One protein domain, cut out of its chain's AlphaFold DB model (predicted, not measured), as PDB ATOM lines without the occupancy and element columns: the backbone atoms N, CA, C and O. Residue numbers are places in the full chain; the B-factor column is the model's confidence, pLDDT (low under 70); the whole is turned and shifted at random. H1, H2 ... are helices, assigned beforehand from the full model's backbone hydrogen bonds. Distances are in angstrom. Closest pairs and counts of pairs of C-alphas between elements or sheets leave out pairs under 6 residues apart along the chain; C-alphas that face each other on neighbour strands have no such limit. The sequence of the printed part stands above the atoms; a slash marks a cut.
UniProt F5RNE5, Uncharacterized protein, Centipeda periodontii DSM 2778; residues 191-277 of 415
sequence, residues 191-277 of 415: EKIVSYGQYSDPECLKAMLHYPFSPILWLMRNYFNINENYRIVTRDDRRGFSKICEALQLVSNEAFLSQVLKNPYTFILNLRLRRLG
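AT A GLANCE: This is residues 191 to 277 of the 415 residues of an uncharacterized protein of Centipeda periodontii DSM 2778 (UniProt F5RNE5). Six short helices are grouped around H3, which lies nearest the middle, with few contacts between them. H2 packs on H3 at a steep angle toward one end of the longest axis, H6 reaches the other end, and H1, H4 and H5 lie around H3 with only slight approaches to it, while residues 224 to 239 make a long loop around the outside from H3 to H4. The printed part has 87 residues, with the named helices H1 to H6 in order along the chain and no named strand; the class is all helix. The whole is compact and rounded, with a radius of gyration of the C-alphas of 12.4 A and spans of 37, 27 and 25 A.

IN THESE COORDINATES: The longest helix is H6, residues 266 to 276, 15.2 A from first to last C-alpha; it ends with C-alpha 276 at (106.272, 132.938, 148.915). Before it comes H5, residues 254 to 262, 12.4 A long. H4 holds residues 240 to 247 and is 10.5 A long. H3, residues 215 to 223, is 12.7 A long and begins with C-alpha 215 at (99.226, 142.915, 173.264). H2, residues 203 to 210, is 10.6 A long. H1, residues 191 to 195, is 6.1 A long and begins with C-alpha 191 at (109.931, 150.427, 174.902).

HOW THE PARTS SIT: H6 and H5 touch only at the corner by their link, and only just, with 3 pairs of C-alphas within 8 A; the closest C-alphas are those of Val 260 and Thr 266, 5.2 A apart. Their lines stand at a steep tilt of 69 degrees, only just short of about perpendicular, and they run opposite ways. H5 and H3 are close but not clearly touching, with the closest C-alphas, those of Ile 216 and Leu 261, 7.6 A apart. H3 and H2 touch, with the closest C-alphas, those of Ala 207 and Pro 215, 5.0 A apart, at a steep tilt of 55 degrees, opposite ways. H4 is close to H5 but not clearly touching it, with the C-alphas of Phe 241 and Leu 257 the closest, 7.6 A apart. H1 and H5 are close but not clearly touching, with the C-alphas of Lys 192 and Lys 262 the closest, 7.1 A apart. Among the pairs that are apart are H2 and H6, and H4 and H6. In H1, H2, H3, H4, H5 and H6 every O i to N i+4 pair is within hydrogen-bond range.

THE WHOLE: The two C-alphas farthest apart are those of Pro 202 and Gly 277, 36.9 A. The printed part has no cut. The link from H3 to H4 is long, with 16 residues. The mean pLDDT of the printed part is 74.2, and 22 residues are under 70: residues 196 to 201, residue 217 and residues 219 to 233.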
ATOM      1  N   GLU A 191     108.919 149.651 175.618       83.56
ATOM      2  CA  GLU A 191     109.931 150.427 174.902       83.56
ATOM      3  C   GLU A 191     110.168 149.845 173.508       83.56
ATOM      4  O   GLU A 191     110.181 150.581 172.522       83.56
ATOM      5  N   LYS A 192     110.290 148.515 173.413       78.44
ATOM      6  CA  LYS A 192     110.445 147.830 172.127       78.44
ATOM      7  C   LYS A 192     109.181 147.922 171.290       78.44
ATOM      8  O   LYS A 192     109.263 148.358 170.151       78.44
ATOM      9  N   ILE A 193     108.021 147.566 171.846       76.19
ATOM     10  CA  ILE A 193     106.751 147.559 171.101       76.19
ATOM     11  C   ILE A 193     106.447 148.948 170.520       76.19
ATOM     12  O   ILE A 193     106.180 149.064 169.329       76.19
ATOM     13  N   VAL A 194     106.553 150.012 171.320       76.44
ATOM     14  CA  VAL A 194     106.248 151.383 170.877       76.44
ATOM     15  C   VAL A 194     107.290 151.916 169.880       76.44
ATOM     16  O   VAL A 194     106.947 152.731 169.026       76.44
ATOM     17  N   SER A 195     108.537 151.425 169.911       74.19
ATOM     18  CA  SER A 195     109.580 151.827 168.947       74.19
ATOM     19  C   SER A 195     109.276 151.450 167.492       74.19
ATOM     20  O   SER A 195     109.844 152.052 166.584       74.19
ATOM     21  N   TYR A 196     108.357 150.510 167.260       66.69
ATOM     22  CA  TYR A 196     107.946 150.091 165.917       66.69
ATOM     23  C   TYR A 196     106.930 151.037 165.246       66.69
ATOM     24  O   TYR A 196     106.473 150.747 164.144       66.69
ATOM     25  N   GLY A 197     106.607 152.177 165.870       56.31
ATOM     26  CA  GLY A 197     106.146 153.382 165.164       56.31
ATOM     27  C   GLY A 197     104.656 153.495 164.826       56.31
ATOM     28  O   GLY A 197     104.225 154.581 164.451       56.31
ATOM     29  N   GLN A 198     103.845 152.446 164.998       57.97
ATOM     30  CA  GLN A 198     102.454 152.441 164.490       57.97
ATOM     31  C   GLN A 198     101.352 152.319 165.516       57.97
ATOM     32  O   GLN A 198     100.167 152.372 165.187       57.97
ATOM     33  N   TYR A 199     101.722 152.137 166.769       64.94
ATOM     34  CA  TYR A 199     100.733 151.899 167.792       64.94
ATOM     35  C   TYR A 199     100.335 153.233 168.406       64.94
ATOM     36  O   TYR A 199     101.019 153.768 169.279       64.94
ATOM     37  N   SER A 200      99.242 153.792 167.889       64.19
ATOM     38  CA  SER A 200      98.653 155.011 168.424       64.19
ATOM     39  C   SER A 200      98.055 154.770 169.810       64.19
ATOM     40  O   SER A 200      97.587 153.685 170.169       64.19
ATOM     41  N   ASP A 201      98.047 155.813 170.619       65.50
ATOM     42  CA  ASP A 201      97.095 155.951 171.705       65.50
ATOM     43  C   ASP A 201      95.693 156.252 171.128       65.50
ATOM     44  O   ASP A 201      95.581 156.983 170.144       65.50
ATOM     45  N   PRO A 202      94.592 155.716 171.686       73.94
ATOM     46  CA  PRO A 202      94.474 154.828 172.845       73.94
ATOM     47  C   PRO A 202      94.571 153.330 172.497       73.94
ATOM     48  O   PRO A 202      94.264 152.485 173.341       73.94
ATOM     49  N   GLU A 203      94.972 152.968 171.277       77.38
ATOM     50  CA  GLU A 203      94.943 151.583 170.810       77.38
ATOM     51  C   GLU A 203      95.863 150.681 171.661       77.38
ATOM     52  O   GLU A 203      95.402 149.670 172.184       77.38
ATOM     53  N   CYS A 204      97.093 151.096 171.983       80.25
ATOM     54  CA  CYS A 204      97.947 150.368 172.945       80.25
ATOM     55  C   CYS A 204      97.264 150.077 174.296       80.25
ATOM     56  O   CYS A 204      97.446 149.009 174.885       80.25
ATOM     57  N   LEU A 205      96.470 151.026 174.798       86.06
ATOM     58  CA  LEU A 205      95.780 150.897 176.083       86.06
ATOM     59  C   LEU A 205      94.643 149.872 175.993       86.06
ATOM     60  O   LEU A 205      94.462 149.067 176.908       86.06
ATOM     61  N   LYS A 206      93.912 149.856 174.873       82.81
ATOM     62  CA  LYS A 206      92.906 148.826 174.568       82.81
ATOM     63  C   LYS A 206      93.548 147.451 174.397       82.81
ATOM     64  O   LYS A 206      93.008 146.478 174.922       82.81
ATOM     65  N   ALA A 207      94.700 147.375 173.727       80.62
ATOM     66  CA  ALA A 207      95.471 146.143 173.566       80.62
ATOM     67  C   ALA A 207      95.739 145.492 174.919       80.62
ATOM     68  O   ALA A 207      95.444 144.316 175.112       80.62
ATOM     69  N   MET A 208      96.216 146.283 175.880       85.38
ATOM     70  CA  MET A 208      96.488 145.783 177.222       85.38
ATOM     71  C   MET A 208      95.252 145.423 178.019       85.38
ATOM     72  O   MET A 208      95.275 144.472 178.795       85.38
ATOM     73  N   LEU A 209      94.162 146.160 177.832       84.44
ATOM     74  CA  LEU A 209      92.909 145.857 178.503       84.44
ATOM     75  C   LEU A 209      92.340 144.499 178.066       84.44
ATOM     76  O   LEU A 209      91.846 143.746 178.905       84.44
ATOM     77  N   HIS A 210      92.421 144.196 176.769       79.38
ATOM     78  CA  HIS A 210      91.788 143.021 176.172       79.38
ATOM     79  C   HIS A 210      92.724 141.824 175.980       79.38
ATOM     80  O   HIS A 210      92.233 140.703 175.986       79.38
ATOM     81  N   TYR A 211      94.032 142.029 175.808       79.56
ATOM     82  CA  TYR A 211      95.016 140.975 175.514       79.56
ATOM     83  C   TYR A 211      96.329 141.188 176.281       79.56
ATOM     84  O   TYR A 211      97.389 141.359 175.683       79.56
ATOM     85  N   PRO A 212      96.288 141.149 177.620       79.38
ATOM     86  CA  PRO A 212      97.413 141.534 178.470       79.38
ATOM     87  C   PRO A 212      98.644 140.631 178.291       79.38
ATOM     88  O   PRO A 212      99.770 141.107 178.320       79.38
ATOM     89  N   PHE A 213      98.445 139.338 178.020       76.94
ATOM     90  CA  PHE A 213      99.540 138.388 177.778       76.94
ATOM     91  C   PHE A 213     100.123 138.450 176.367       76.94
ATOM     92  O   PHE A 213     101.155 137.840 176.091       76.94
ATOM     93  N   SER A 214      99.449 139.134 175.444       74.25
ATOM     94  CA  SER A 214      99.899 139.211 174.061       74.25
ATOM     95  C   SER A 214      99.352 140.458 173.360       74.25
ATOM     96  O   SER A 214      98.585 140.358 172.399       74.25
ATOM     97  N   PRO A 215      99.738 141.663 173.820       75.06
ATOM     98  CA  PRO A 215      99.226 142.915 173.264       75.06
ATOM     99  C   PRO A 215      99.591 143.081 171.787       75.06
ATOM    100  O   PRO A 215      98.823 143.657 171.021       75.06
ATOM    101  N   ILE A 216     100.722 142.503 171.371       71.56
ATOM    102  CA  ILE A 216     101.163 142.437 169.974       71.56
ATOM    103  C   ILE A 216     100.082 141.812 169.083       71.56
ATOM    104  O   ILE A 216      99.835 142.320 167.996       71.56
ATOM    105  N   LEU A 217      99.370 140.782 169.554       68.94
ATOM    106  CA  LEU A 217      98.310 140.129 168.777       68.94
ATOM    107  C   LEU A 217      97.119 141.056 168.533       68.94
ATOM    108  O   LEU A 217      96.541 141.060 167.447       68.94
ATOM    109  N   TRP A 218      96.759 141.868 169.524       70.88
ATOM    110  CA  TRP A 218      95.696 142.853 169.362       70.88
ATOM    111  C   TRP A 218      96.116 143.992 168.429       70.88
ATOM    112  O   TRP A 218      95.329 144.444 167.602       70.88
ATOM    113  N   LEU A 219      97.372 144.423 168.512       69.62
ATOM    114  CA  LEU A 219      97.899 145.462 167.633       69.62
ATOM    115  C   LEU A 219      97.971 144.978 166.179       69.62
ATOM    116  O   LEU A 219      97.552 145.675 165.259       69.62
ATOM    117  N   MET A 220      98.398 143.733 165.982       66.56
ATOM    118  CA  MET A 220      98.356 143.057 164.692       66.56
ATOM    119  C   MET A 220      96.931 142.894 164.149       66.56
ATOM    120  O   MET A 220      96.717 143.064 162.953       66.56
ATOM    121  N   ARG A 221      95.933 142.606 164.995       63.62
ATOM    122  CA  ARG A 221      94.520 142.519 164.577       63.62
ATOM    123  C   ARG A 221      94.060 143.794 163.868       63.62
ATOM    124  O   ARG A 221      93.422 143.691 162.820       63.62
ATOM    125  N   ASN A 222      94.345 144.959 164.449       58.62
ATOM    126  CA  ASN A 222      93.964 146.248 163.867       58.62
ATOM    127  C   ASN A 222      94.655 146.478 162.525       58.62
ATOM    128  O   ASN A 222      94.037 146.944 161.575       58.62
ATOM    129  N   TYR A 223      95.918 146.083 162.453       56.97
ATOM    130  CA  TYR A 223      96.749 146.259 161.280       56.97
ATOM    131  C   TYR A 223      96.335 145.371 160.094       56.97
ATOM    132  O   TYR A 223      96.325 145.806 158.949       56.97
ATOM    133  N   PHE A 224      95.911 144.137 160.363       53.97
ATOM    134  CA  PHE A 224      95.528 143.171 159.328       53.97
ATOM    135  C   PHE A 224      94.044 143.149 158.979       53.97
ATOM    136  O   PHE A 224      93.627 142.298 158.191       53.97
ATOM    137  N   ASN A 225      93.239 144.031 159.581       51.53
ATOM    138  CA  ASN A 225      91.783 144.038 159.433       51.53
ATOM    139  C   ASN A 225      91.191 142.616 159.550       51.53
ATOM    140  O   ASN A 225      90.300 142.238 158.789       51.53
ATOM    141  N   ILE A 226      91.700 141.805 160.494       51.78
ATOM    142  CA  ILE A 226      91.242 140.422 160.756       51.78
ATOM    143  C   ILE A 226      89.908 140.491 161.515       51.78
ATOM    144  O   ILE A 226      89.728 139.937 162.600       51.78
ATOM    145  N   ASN A 227      88.967 141.247 160.966       45.91
ATOM    146  CA  ASN A 227      87.655 141.493 161.530       45.91
ATOM    147  C   ASN A 227      86.733 140.275 161.399       45.91
ATOM    148  O   ASN A 227      85.666 140.285 162.000       45.91
ATOM    149  N   GLU A 228      87.143 139.203 160.708       49.69
ATOM    150  CA  GLU A 228      86.322 137.995 160.534       49.69
ATOM    151  C   GLU A 228      86.615 136.864 161.541       49.69
ATOM    152  O   GLU A 228      85.751 136.024 161.769       49.69
ATOM    153  N   ASN A 229      87.745 136.892 162.270       47.31
ATOM    154  CA  ASN A 229      88.133 135.834 163.230       47.31
ATOM    155  C   ASN A 229      88.174 136.287 164.708       47.31
ATOM    156  O   ASN A 229      88.884 135.727 165.544       47.31
ATOM    157  N   TYR A 230      87.370 137.289 165.058       47.38
ATOM    158  CA  TYR A 230      87.277 138.005 166.344       47.38
ATOM    159  C   TYR A 230      86.981 137.164 167.609       47.38
ATOM    160  O   TYR A 230      86.728 137.729 168.673       47.38
ATOM    161  N   ARG A 231      86.990 135.829 167.534       56.75
ATOM    162  CA  ARG A 231      86.659 134.922 168.649       56.75
ATOM    163  C   ARG A 231      87.744 133.907 169.002       56.75
ATOM    164  O   ARG A 231      87.499 133.070 169.865       56.75
ATOM    165  N   ILE A 232      88.919 133.954 168.371       60.94
ATOM    166  CA  ILE A 232      89.957 132.936 168.620       60.94
ATOM    167  C   ILE A 232      90.486 133.023 170.063       60.94
ATOM    168  O   ILE A 232      90.687 131.994 170.708       60.94
ATOM    169  N   VAL A 233      90.663 134.239 170.592       65.25
ATOM    170  CA  VAL A 233      91.281 134.480 171.903       65.25
ATOM    171  C   VAL A 233      90.421 135.429 172.732       65.25
ATOM    172  O   VAL A 233      90.051 136.510 172.272       65.25
ATOM    173  N   THR A 234      90.119 135.029 173.965       71.56
ATOM    174  CA  THR A 234      89.450 135.856 174.981       71.56
ATOM    175  C   THR A 234      90.476 136.477 175.928       71.56
ATOM    176  O   THR A 234      91.593 135.981 176.027       71.56
ATOM    177  N   ARG A 235      90.097 137.507 176.687       73.88
ATOM    178  CA  ARG A 235      91.004 138.229 177.598       73.88
ATOM    179  C   ARG A 235      91.795 137.342 178.562       73.88
ATOM    180  O   ARG A 235      92.997 137.525 178.721       73.88
ATOM    181  N   ASP A 236      91.124 136.361 179.157       72.12
ATOM    182  CA  ASP A 236      91.717 135.451 180.147       72.12
ATOM    183  C   ASP A 236      92.425 134.240 179.516       72.12
ATOM    184  O   ASP A 236      92.847 133.309 180.208       72.12
ATOM    185  N   ASP A 237      92.533 134.208 178.189       73.81
ATOM    186  CA  ASP A 237      93.069 133.064 177.473       73.81
ATOM    187  C   ASP A 237      94.592 133.089 177.424       73.81
ATOM    188  O   ASP A 237      95.228 133.665 176.538       73.81
ATOM    189  N   ARG A 238      95.180 132.371 178.374       74.38
ATOM    190  CA  ARG A 238      96.630 132.185 178.483       74.38
ATOM    191  C   ARG A 238      97.240 131.463 177.280       74.38
ATOM    192  O   ARG A 238      98.439 131.554 177.056       74.38
ATOM    193  N   ARG A 239      96.426 130.759 176.485       75.56
ATOM    194  CA  ARG A 239      96.860 130.076 175.257       75.56
ATOM    195  C   ARG A 239      96.608 130.917 174.009       75.56
ATOM    196  O   ARG A 239      96.620 130.375 172.907       75.56
ATOM    197  N   GLY A 240      96.396 132.226 174.162       75.56
ATOM    198  CA  GLY A 240      96.094 133.118 173.048       75.56
ATOM    199  C   GLY A 240      97.115 133.053 171.918       75.56
ATOM    200  O   GLY A 240      96.731 132.944 170.758       75.56
ATOM    201  N   PHE A 241      98.405 133.009 172.259       78.31
ATOM    202  CA  PHE A 241      99.470 132.800 171.280       78.31
ATOM    203  C   PHE A 241      99.280 131.494 170.495       78.31
ATOM    204  O   PHE A 241      99.181 131.525 169.272       78.31
ATOM    205  N   SER A 242      99.136 130.365 171.193       82.12
ATOM    206  CA  SER A 242      98.963 129.053 170.562       82.12
ATOM    207  C   SER A 242      97.725 128.970 169.680       82.12
ATOM    208  O   SER A 242      97.800 128.414 168.592       82.12
ATOM    209  N   LYS A 243      96.601 129.549 170.112       78.44
ATOM    210  CA  LYS A 243      95.367 129.556 169.320       78.44
ATOM    211  C   LYS A 243      95.478 130.416 168.067       78.44
ATOM    212  O   LYS A 243      94.904 130.069 167.040       78.44
ATOM    213  N   ILE A 244      96.198 131.535 168.139       75.31
ATOM    214  CA  ILE A 244      96.462 132.354 166.951       75.31
ATOM    215  C   ILE A 244      97.401 131.618 166.004       75.31
ATOM    216  O   ILE A 244      97.113 131.566 164.814       75.31
ATOM    217  N   CYS A 245      98.464 130.997 166.518       79.94
ATOM    218  CA  CYS A 245      99.320 130.138 165.707       79.94
ATOM    219  C   CYS A 245      98.510 129.022 165.032       79.94
ATOM    220  O   CYS A 245      98.621 128.860 163.827       79.94
ATOM    221  N   GLU A 246      97.632 128.325 165.755       79.56
ATOM    222  CA  GLU A 246      96.752 127.290 165.197       79.56
ATOM    223  C   GLU A 246      95.845 127.840 164.086       79.56
ATOM    224  O   GLU A 246      95.801 127.285 162.988       79.56
ATOM    225  N   ALA A 247      95.178 128.969 164.330       75.31
ATOM    226  CA  ALA A 247      94.301 129.601 163.347       75.31
ATOM    227  C   ALA A 247      95.046 130.074 162.088       75.31
ATOM    228  O   ALA A 247      94.468 130.112 161.003       75.31
ATOM    229  N   LEU A 248      96.318 130.437 162.237       74.50
ATOM    230  CA  LEU A 248      97.194 130.879 161.156       74.50
ATOM    231  C   LEU A 248      98.055 129.747 160.573       74.50
ATOM    232  O   LEU A 248      98.859 130.013 159.683       74.50
ATOM    233  N   GLN A 249      97.893 128.508 161.054       76.62
ATOM    234  CA  GLN A 249      98.704 127.344 160.673       76.62
ATOM    235  C   GLN A 249     100.218 127.560 160.871       76.62
ATOM    236  O   GLN A 249     101.042 127.124 160.070       76.62
ATOM    237  N   LEU A 250     100.583 128.242 161.954       79.31
ATOM    238  CA  LEU A 250     101.954 128.518 162.374       79.31
ATOM    239  C   LEU A 250     102.376 127.600 163.519       79.31
ATOM    240  O   LEU A 250     101.551 127.109 164.296       79.31
ATOM    241  N   VAL A 251     103.686 127.426 163.688       83.25
ATOM    242  CA  VAL A 251     104.224 126.675 164.823       83.25
ATOM    243  C   VAL A 251     104.019 127.463 166.120       83.25
ATOM    244  O   VAL A 251     104.411 128.620 166.248       83.25
ATOM    245  N   SER A 252     103.407 126.820 167.113       85.81
ATOM    246  CA  SER A 252     103.257 127.365 168.466       85.81
ATOM    247  C   SER A 252     104.358 126.813 169.372       85.81
ATOM    248  O   SER A 252     104.156 125.794 170.033       85.81
ATOM    249  N   ASN A 253     105.507 127.485 169.438       86.31
ATOM    250  CA  ASN A 253     106.591 127.132 170.360       86.31
ATOM    251  C   ASN A 253     107.194 128.373 171.054       86.31
ATOM    252  O   ASN A 253     106.915 129.516 170.683       86.31
ATOM    253  N   GLU A 254     108.013 128.147 172.086       83.88
ATOM    254  CA  GLU A 254     108.646 129.223 172.863       83.88
ATOM    255  C   GLU A 254     109.645 130.049 172.043       83.88
ATOM    256  O   GLU A 254     109.778 131.253 172.270       83.88
ATOM    257  N   ALA A 255     110.327 129.430 171.075       84.94
ATOM    258  CA  ALA A 255     111.281 130.117 170.209       84.94
ATOM    259  C   ALA A 255     110.573 131.175 169.350       84.94
ATOM    260  O   ALA A 255     110.962 132.344 169.366       84.94
ATOM    261  N   PHE A 256     109.473 130.803 168.696       84.44
ATOM    262  CA  PHE A 256     108.656 131.701 167.890       84.44
ATOM    263  C   PHE A 256     108.024 132.802 168.746       84.44
ATOM    264  O   PHE A 256     108.098 133.977 168.383       84.44
ATOM    265  N   LEU A 257     107.506 132.463 169.934       83.06
ATOM    266  CA  LEU A 257     107.000 133.456 170.885       83.06
ATOM    267  C   LEU A 257     108.089 134.469 171.270       83.06
ATOM    268  O   LEU A 257     107.853 135.674 171.238       83.06
ATOM    269  N   SER A 258     109.299 134.000 171.585       82.00
ATOM    270  CA  SER A 258     110.438 134.863 171.921       82.00
ATOM    271  C   SER A 258     110.771 135.847 170.798       82.00
ATOM    272  O   SER A 258     111.123 136.995 171.070       82.00
ATOM    273  N   GLN A 259     110.640 135.427 169.538       84.00
ATOM    274  CA  GLN A 259     110.877 136.290 168.380       84.00
ATOM    275  C   GLN A 259     109.762 137.315 168.195       84.00
ATOM    276  O   GLN A 259     110.056 138.500 168.074       84.00
ATOM    277  N   VAL A 260     108.498 136.903 168.302       80.88
ATOM    278  CA  VAL A 260     107.336 137.809 168.265       80.88
ATOM    279  C   VAL A 260     107.432 138.900 169.332       80.88
ATOM    280  O   VAL A 260     107.175 140.067 169.052       80.88
ATOM    281  N   LEU A 261     107.835 138.551 170.555       77.31
ATOM    282  CA  LEU A 261     107.976 139.520 171.649       77.31
ATOM    283  C   LEU A 261     109.145 140.494 171.430       77.31
ATOM    284  O   LEU A 261     109.166 141.575 172.021       77.31
ATOM    285  N   LYS A 262     110.129 140.126 170.599       77.94
ATOM    286  CA  LYS A 262     111.237 141.005 170.196       77.94
ATOM    287  C   LYS A 262     110.861 141.882 169.009       77.94
ATOM    288  O   LYS A 262     111.221 143.054 169.027       77.94
ATOM    289  N   ASN A 263     110.180 141.314 168.019       78.31
ATOM    290  CA  ASN A 263     109.739 141.976 166.803       78.31
ATOM    291  C   ASN A 263     108.259 141.634 166.541       78.31
ATOM    292  O   ASN A 263     107.951 140.518 166.117       78.31
ATOM    293  N   PRO A 264     107.327 142.586 166.728       73.81
ATOM    294  CA  PRO A 264     105.906 142.328 166.524       73.81
ATOM    295  C   PRO A 264     105.570 141.968 165.068       73.81
ATOM    296  O   PRO A 264     104.547 141.334 164.811       73.81
ATOM    297  N   TYR A 265     106.442 142.302 164.113       76.56
ATOM    298  CA  TYR A 265     106.276 141.961 162.703       76.56
ATOM    299  C   TYR A 265     106.691 140.520 162.359       76.56
ATOM    300  O   TYR A 265     106.459 140.072 161.238       76.56
ATOM    301  N   THR A 266     107.245 139.749 163.304       82.94
ATOM    302  CA  THR A 266     107.658 138.349 163.089       82.94
ATOM    303  C   THR A 266     106.534 137.474 162.533       82.94
ATOM    304  O   THR A 266     106.758 136.712 161.595       82.94
ATOM    305  N   PHE A 267     105.311 137.612 163.045       79.25
ATOM    306  CA  PHE A 267     104.153 136.884 162.515       79.25
ATOM    307  C   PHE A 267     103.893 137.192 161.036       79.25
ATOM    308  O   PHE A 267     103.584 136.298 160.253       79.25
ATOM    309  N   ILE A 268     104.026 138.461 160.656       76.62
ATOM    310  CA  ILE A 268     103.809 138.939 159.288       76.62
ATOM    311  C   ILE A 268     104.838 138.330 158.359       76.62
ATOM    312  O   ILE A 268     104.501 137.819 157.294       76.62
ATOM    313  N   LEU A 269     106.097 138.419 158.777       82.50
ATOM    314  CA  LEU A 269     107.230 137.896 158.043       82.50
ATOM    315  C   LEU A 269     107.061 136.402 157.807       82.50
ATOM    316  O   LEU A 269     107.156 135.971 156.663       82.50
ATOM    317  N   ASN A 270     106.723 135.640 158.852       85.12
ATOM    318  CA  ASN A 270     106.480 134.207 158.723       85.12
ATOM    319  C   ASN A 270     105.345 133.926 157.718       85.12
ATOM    320  O   ASN A 270     105.556 133.207 156.744       85.12
ATOM    321  N   LEU A 271     104.185 134.580 157.863       80.25
ATOM    322  CA  LEU A 271     103.057 134.410 156.936       80.25
ATOM    323  C   LEU A 271     103.413 134.761 155.484       80.25
ATOM    324  O   LEU A 271     103.017 134.049 154.560       80.25
ATOM    325  N   ARG A 272     104.154 135.850 155.261       81.88
ATOM    326  CA  ARG A 272     104.582 136.274 153.921       81.88
ATOM    327  C   ARG A 272     105.577 135.296 153.312       81.88
ATOM    328  O   ARG A 272     105.403 134.922 152.158       81.88
ATOM    329  N   LEU A 273     106.577 134.858 154.069       87.81
ATOM    330  CA  LEU A 273     107.577 133.898 153.597       87.81
ATOM    331  C   LEU A 273     106.932 132.549 153.274       87.81
ATOM    332  O   LEU A 273     107.145 132.022 152.183       87.81
ATOM    333  N   ARG A 274     106.035 132.056 154.135       85.06
ATOM    334  CA  ARG A 274     105.249 130.845 153.859       85.06
ATOM    335  C   ARG A 274     104.447 130.942 152.570       85.06
ATOM    336  O   ARG A 274     104.400 129.990 151.797       85.06
ATOM    337  N   ARG A 275     103.867 132.110 152.294       81.06
ATOM    338  CA  ARG A 275     103.153 132.368 151.035       81.06
ATOM    339  C   ARG A 275     104.049 132.485 149.822       81.06
ATOM    340  O   ARG A 275     103.607 132.147 148.736       81.06
ATOM    341  N   LEU A 276     105.279 132.956 149.985       86.38
ATOM    342  CA  LEU A 276     106.272 132.938 148.915       86.38
ATOM    343  C   LEU A 276     106.804 131.524 148.643       86.38
ATOM    344  O   LEU A 276     107.414 131.308 147.598       86.38
ATOM    345  N   GLY A 277     106.516 130.565 149.527       87.00
ATOM    346  CA  GLY A 277     106.780 129.140 149.347       87.00
ATOM    347  C   GLY A 277     107.730 128.530 150.366       87.00
ATOM    348  O   GLY A 277     107.853 127.312 150.365       87.00
TER     349      GLY A 277